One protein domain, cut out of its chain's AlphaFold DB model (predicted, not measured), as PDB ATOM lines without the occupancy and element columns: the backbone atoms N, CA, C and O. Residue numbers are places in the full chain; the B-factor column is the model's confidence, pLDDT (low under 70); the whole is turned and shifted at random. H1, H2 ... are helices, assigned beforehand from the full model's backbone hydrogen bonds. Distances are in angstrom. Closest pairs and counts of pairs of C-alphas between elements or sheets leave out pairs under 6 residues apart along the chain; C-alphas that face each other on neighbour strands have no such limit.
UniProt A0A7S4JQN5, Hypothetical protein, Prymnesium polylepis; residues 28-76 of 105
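Overview. This is residues 28 to 76 of the 105 residues of the protein "Hypothetical protein" of Prymnesium polylepis (UniProt A0A7S4JQN5). Two helices cross at nearly a right angle, H2 packing on the first part of the longer H1, with tiny H3 on the far side of H2. A long loop swings from the end of H1 to H2, and residues 42 to 48 stick out. The 49 printed residues, all helix in class, with H1, H2 and H3 in order, are only just compact, close to loose, with a radius of gyration of the C-alphas of 11.1 A and spans of 27 by 24 by 19 A.

Arrangement. Look at H1, residues 28 to 43: with residues 30 to 35 alone it touches H2, residues 55 to 65, about perpendicular at 77 degrees, the closest C-alphas being Ile 34 and Met 61, 6.2 A apart. H2 touches H3, residues 72 to 75, closest at the C-alphas of Ala 63 and Ala 75, 4.7 A. H1 and H3 are apart. In H1 and H2 every O i to N i+4 pair is within hydrogen-bond range; H3 is too short for one.

Along the chain. Find C-alpha 28 at (-151.034, 18.564, 100.311); H1 runs 23.1 A from there. H2 spans 14.6 A, and H3 ends at C-alpha 75, (-166.677, 18.966, 93.617).

Size, cuts and confidence. The printed part has no cut; the H1 to H2 link is long, and no printed residue is under 70 in pLDDT.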
ATOM      1  N   GLN A  28    -151.551  17.252 100.707       96.75
ATOM      2  CA  GLN A  28    -151.034  18.564 100.311       96.75
ATOM      3  C   GLN A  28    -150.167  18.476  99.050       96.75
ATOM      4  O   GLN A  28    -150.328  19.301  98.159       96.75
ATOM      5  N   GLU A  29    -149.317  17.453  98.935       96.25
ATOM      6  CA  GLU A  29    -148.469  17.239  97.755       96.25
ATOM      7  C   GLU A  29    -149.321  16.991  96.504       96.25
ATOM      8  O   GLU A  29    -149.054  17.562  95.447       96.25
ATOM      9  N   LEU A  30    -150.409  16.223  96.645       96.12
ATOM     10  CA  LEU A  30    -151.399  16.042  95.584       96.12
ATOM     11  C   LEU A  30    -152.010  17.383  95.146       96.12
ATOM     12  O   LEU A  30    -152.105  17.658  93.951       96.12
ATOM     13  N   VAL A  31    -152.444  18.212  96.101       97.88
ATOM     14  CA  VAL A  31    -153.054  19.527  95.830       97.88
ATOM     15  C   VAL A  31    -152.060  20.467  95.147       97.88
ATOM     16  O   VAL A  31    -152.413  21.090  94.144       97.88
ATOM     17  N   ASP A  32    -150.821  20.526  95.634       97.44
ATOM     18  CA  ASP A  32    -149.758  21.355  95.061       97.44
ATOM     19  C   ASP A  32    -149.442  20.918  93.626       97.44
ATOM     20  O   ASP A  32    -149.352  21.747  92.720       97.44
ATOM     21  N   ARG A  33    -149.374  19.605  93.378       96.25
ATOM     22  CA  ARG A  33    -149.147  19.053  92.039       96.25
ATOM     23  C   ARG A  33    -150.291  19.353  91.076       96.25
ATOM     24  O   ARG A  33    -150.044  19.698  89.923       96.25
ATOM     25  N   ILE A  34    -151.540  19.250  91.532       97.50
ATOM     26  CA  ILE A  34    -152.704  19.647  90.730       97.50
ATOM     27  C   ILE A  34    -152.634  21.139  90.391       97.50
ATOM     28  O   ILE A  34    -152.905  21.525  89.255       97.50
ATOM     29  N   TYR A  35    -152.267  21.982  91.356       96.94
ATOM     30  CA  TYR A  35    -152.133  23.416  91.133       96.94
ATOM     31  C   TYR A  35    -151.056  23.733  90.087       96.94
ATOM     32  O   TYR A  35    -151.341  24.468  89.142       96.94
ATOM     33  N   CYS A  36    -149.870  23.123  90.190       95.38
ATOM     34  CA  CYS A  36    -148.813  23.253  89.183       95.38
ATOM     35  C   CYS A  36    -149.290  22.822  87.790       95.38
ATOM     36  O   CYS A  36    -149.136  23.580  86.836       95.38
ATOM     37  N   PHE A  37    -149.964  21.671  87.681       94.25
ATOM     38  CA  PHE A  37    -150.541  21.207  86.417       94.25
ATOM     39  C   PHE A  37    -151.506  22.233  85.798       94.25
ATOM     40  O   PHE A  37    -151.467  22.484  84.595       94.25
ATOM     41  N   LEU A  38    -152.375  22.852  86.604       95.06
ATOM     42  CA  LEU A  38    -153.303  23.870  86.110       95.06
ATOM     43  C   LEU A  38    -152.586  25.163  85.685       95.06
ATOM     44  O   LEU A  38    -153.020  25.798  84.724       95.06
ATOM     45  N   LEU A  39    -151.494  25.548  86.353       94.00
ATOM     46  CA  LEU A  39    -150.664  26.679  85.927       94.00
ATOM     47  C   LEU A  39    -149.967  26.404  84.592       94.00
ATOM     48  O   LEU A  39    -150.031  27.241  83.700       94.00
ATOM     49  N   GLU A  40    -149.380  25.222  84.418       91.88
ATOM     50  CA  GLU A  40    -148.799  24.816  83.134       91.88
ATOM     51  C   GLU A  40    -149.864  24.795  82.035       91.88
ATOM     52  O   GLU A  40    -149.637  25.263  80.922       91.88
ATOM     53  N   LEU A  41    -151.064  24.298  82.344       92.62
ATOM     54  CA  LEU A  41    -152.172  24.273  81.397       92.62
ATOM     55  C   LEU A  41    -152.603  25.684  80.968       92.62
ATOM     56  O   LEU A  41    -152.901  25.899  79.792       92.62
ATOM     57  N   ARG A  42    -152.609  26.649  81.895       92.44
ATOM     58  CA  ARG A  42    -152.895  28.061  81.600       92.44
ATOM     59  C   ARG A  42    -151.942  28.629  80.545       92.44
ATOM     60  O   ARG A  42    -152.365  29.452  79.736       92.44
ATOM     61  N   GLU A  43    -150.683  28.205  80.544       91.06
ATOM     62  CA  GLU A  43    -149.661  28.684  79.605       91.06
ATOM     63  C   GLU A  43    -149.823  28.109  78.187       91.06
ATOM     64  O   GLU A  43    -149.241  28.633  77.241       91.06
ATOM     65  N   GLN A  44    -150.623  27.053  78.006       85.00
ATOM     66  CA  GLN A  44    -150.670  26.268  76.764       85.00
ATOM     67  C   GLN A  44    -151.664  26.770  75.693       85.00
ATOM     68  O   GLN A  44    -151.833  26.095  74.682       85.00
ATOM     69  N   GLU A  45    -152.336  27.916  75.872       81.12
ATOM     70  CA  GLU A  45    -153.355  28.466  74.938       81.12
ATOM     71  C   GLU A  45    -154.416  27.439  74.450       81.12
ATOM     72  O   GLU A  45    -154.970  27.545  73.353       81.12
ATOM     73  N   VAL A  46    -154.733  26.426  75.265       86.56
ATOM     74  CA  VAL A  46    -155.691  25.366  74.912       86.56
ATOM     75  C   VAL A  46    -157.128  25.859  75.098       86.56
ATOM     76  O   VAL A  46    -157.496  26.302  76.183       86.56
ATOM     77  N   GLN A  47    -157.961  25.744  74.056       89.94
ATOM     78  CA  GLN A  47    -159.380  26.135  74.116       89.94
ATOM     79  C   GLN A  47    -160.299  25.018  74.622       89.94
ATOM     80  O   GLN A  47    -161.235  25.280  75.372       89.94
ATOM     81  N   GLU A  48    -160.035  23.774  74.219       93.81
ATOM     82  CA  GLU A  48    -160.831  22.603  74.587       93.81
ATOM     83  C   GLU A  48    -159.898  21.439  74.917       93.81
ATOM     84  O   GLU A  48    -158.966  21.142  74.168       93.81
ATOM     85  N   LEU A  49    -160.149  20.770  76.041       94.19
ATOM     86  CA  LEU A  49    -159.393  19.595  76.466       94.19
ATOM     87  C   LEU A  49    -160.305  18.582  77.147       94.19
ATOM     88  O   LEU A  49    -161.282  18.939  77.806       94.19
ATOM     89  N   ALA A  50    -159.939  17.309  77.031       95.19
ATOM     90  CA  ALA A  50    -160.514  16.235  77.821       95.19
ATOM     91  C   ALA A  50    -159.484  15.783  78.858       95.19
ATOM     92  O   ALA A  50    -158.426  15.269  78.501       95.19
ATOM     93  N   LEU A  51    -159.800  15.969  80.139       94.81
ATOM     94  CA  LEU A  51    -158.981  15.471  81.235       94.81
ATOM     95  C   LEU A  51    -159.528  14.121  81.696       94.81
ATOM     96  O   LEU A  51    -160.644  14.038  82.209       94.81
ATOM     97  N   VAL A  52    -158.739  13.067  81.510       96.12
ATOM     98  CA  VAL A  52    -159.083  11.705  81.931       96.12
ATOM     99  C   VAL A  52    -158.168  11.317  83.080       96.12
ATOM    100  O   VAL A  52    -156.950  11.408  82.966       96.12
ATOM    101  N   GLY A  53    -158.750  10.884  84.194       95.44
ATOM    102  CA  GLY A  53    -157.988  10.531  85.382       95.44
ATOM    103  C   GLY A  53    -158.836   9.807  86.416       95.44
ATOM    104  O   GLY A  53    -159.973   9.412  86.162       95.44
ATOM    105  N   HIS A  54    -158.268   9.628  87.604       96.31
ATOM    106  CA  HIS A  54    -158.948   8.959  88.706       96.31
ATOM    107  C   HIS A  54    -159.853   9.920  89.479       96.31
ATOM    108  O   HIS A  54    -159.533  11.095  89.660       96.31
ATOM    109  N   SER A  55    -160.955   9.388  90.008       96.75
ATOM    110  CA  SER A  55    -161.954  10.143  90.773       96.75
ATOM    111  C   SER A  55    -161.354  10.936  91.936       96.75
ATOM    112  O   SER A  55    -161.750  12.077  92.147       96.75
ATOM    113  N   GLY A  56    -160.384  10.371  92.661       96.00
ATOM    114  CA  GLY A  56    -159.708  11.057  93.768       96.00
ATOM    115  C   GLY A  56    -158.942  12.303  93.318       96.00
ATOM    116  O   GLY A  56    -159.050  13.345  93.957       96.00
ATOM    117  N   TRP A  57    -158.242  12.218  92.184       97.25
ATOM    118  CA  TRP A  57    -157.504  13.345  91.609       97.25
ATOM    119  C   TRP A  57    -158.471  14.420  91.094       97.25
ATOM    120  O   TRP A  57    -158.347  15.589  91.448       97.25
ATOM    121  N   LEU A  58    -159.493  14.020  90.324       97.44
ATOM    122  CA  LEU A  58    -160.502  14.936  89.770       97.44
ATOM    123  C   LEU A  58    -161.308  15.640  90.872       97.44
ATOM    124  O   LEU A  58    -161.602  16.832  90.771       97.44
ATOM    125  N   LEU A  59    -161.634  14.914  91.945       96.62
ATOM    126  CA  LEU A  59    -162.273  15.476  93.128       96.62
ATOM    127  C   LEU A  59    -161.354  16.482  93.820       96.62
ATOM    128  O   LEU A  59    -161.806  17.585  94.110       96.62
ATOM    129  N   ALA A  60    -160.090  16.131  94.076       97.56
ATOM    130  CA  ALA A  60    -159.137  17.035  94.717       97.56
ATOM    131  C   ALA A  60    -158.959  18.331  93.910       97.56
ATOM    132  O   ALA A  60    -158.999  19.418  94.487       97.56
ATOM    133  N   MET A  61    -158.888  18.237  92.579       97.62
ATOM    134  CA  MET A  61    -158.834  19.402  91.697       97.62
ATOM    135  C   MET A  61    -160.036  20.325  91.901       97.62
ATOM    136  O   MET A  61    -159.865  21.503  92.206       97.62
ATOM    137  N   LEU A  62    -161.257  19.800  91.787       96.81
ATOM    138  CA  LEU A  62    -162.467  20.625  91.858       96.81
ATOM    139  C   LEU A  62    -162.818  21.082  93.281       96.81
ATOM    140  O   LEU A  62    -163.467  22.114  93.440       96.81
ATOM    141  N   ALA A  63    -162.434  20.318  94.306       95.75
ATOM    142  CA  ALA A  63    -162.796  20.585  95.697       95.75
ATOM    143  C   ALA A  63    -161.770  21.432  96.456       95.75
ATOM    144  O   ALA A  63    -162.167  22.177  97.352       95.75
ATOM    145  N   ALA A  64    -160.478  21.286  96.148       95.88
ATOM    146  CA  ALA A  64    -159.399  21.927  96.899       95.88
ATOM    147  C   ALA A  64    -158.670  23.016  96.105       95.88
ATOM    148  O   ALA A  64    -158.208  23.980  96.709       95.88
ATOM    149  N   VAL A  65    -158.575  22.882  94.778       96.06
ATOM    150  CA  VAL A  65    -157.801  23.811  93.941       96.06
ATOM    151  C   VAL A  65    -158.700  24.822  93.229       96.06
ATOM    152  O   VAL A  65    -158.425  26.020  93.253       96.06
ATOM    153  N   CYS A  66    -159.787  24.364  92.609       95.25
ATOM    154  CA  CYS A  66    -160.713  25.234  91.889       95.25
ATOM    155  C   CYS A  66    -161.774  25.844  92.815       95.25
ATOM    156  O   CYS A  66    -162.314  25.179  93.699       95.25
ATOM    157  N   ASP A  67    -162.167  27.088  92.538       93.81
ATOM    158  CA  ASP A  67    -163.379  27.664  93.120       93.81
ATOM    159  C   ASP A  67    -164.598  27.306  92.258       93.81
ATOM    160  O   ASP A  67    -164.825  27.872  91.190       93.81
ATOM    161  N   CYS A  68    -165.403  26.352  92.728       93.88
ATOM    162  CA  CYS A  68    -166.646  25.964  92.056       93.88
ATOM    163  C   CYS A  68    -167.839  26.896  92.373       93.88
ATOM    164  O   CYS A  68    -168.950  26.644  91.894       93.88
ATOM    165  N   GLY A  69    -167.670  27.928  93.210       89.00
ATOM    166  CA  GLY A  69    -168.720  28.877  93.585       89.00
ATOM    167  C   GLY A  69    -170.024  28.193  94.050       89.00
ATOM    168  O   GLY A  69    -170.001  27.355  94.962       89.00
ATOM    169  N   PRO A  70    -171.192  28.513  93.449       91.69
ATOM    170  CA  PRO A  70    -172.461  27.863  93.785       91.69
ATOM    171  C   PRO A  70    -172.570  26.423  93.248       91.69
ATOM    172  O   PRO A  70    -173.406  25.649  93.719       91.69
ATOM    173  N   HIS A  71    -171.718  26.020  92.301       92.19
ATOM    174  CA  HIS A  71    -171.745  24.712  91.643       92.19
ATOM    175  C   HIS A  71    -170.984  23.640  92.431       92.19
ATOM    176  O   HIS A  71    -170.276  22.814  91.865       92.19
ATOM    177  N   ARG A  72    -171.177  23.586  93.753       88.12
ATOM    178  CA  ARG A  72    -170.465  22.652  94.650       88.12
ATOM    179  C   ARG A  72    -170.621  21.171  94.283       88.12
ATOM    180  O   ARG A  72    -169.795  20.366  94.685       88.12
ATOM    181  N   ARG A  73    -171.649  20.802  93.506       91.00
ATOM    182  CA  ARG A  73    -171.817  19.435  92.977       91.00
ATOM    183  C   ARG A  73    -170.716  19.032  91.993       91.00
ATOM    184  O   ARG A  73    -170.492  17.847  91.829       91.00
ATOM    185  N   LEU A  74    -170.029  19.985  91.358       93.12
ATOM    186  CA  LEU A  74    -168.862  19.679  90.528       93.12
ATOM    187  C   LEU A  74    -167.731  19.076  91.370       93.12
ATOM    188  O   LEU A  74    -167.036  18.184  90.900       93.12
ATOM    189  N   ALA A  75    -167.621  19.482  92.634       94.62
ATOM    190  CA  ALA A  75    -166.677  18.966  93.617       94.62
ATOM    191  C   ALA A  75    -167.216  17.734  94.377       94.62
ATOM    192  O   ALA A  75    -167.029  17.607  95.587       94.62
ATOM    193  N   SER A  76    -167.926  16.831  93.692       95.19
ATOM    194  CA  SER A  76    -168.310  15.521  94.238       95.19
ATOM    195  C   SER A  76    -167.542  14.389  93.569       95.19
ATOM    196  O   SER A  76    -167.004  14.555  92.475       95.19
TER     197      SER A  76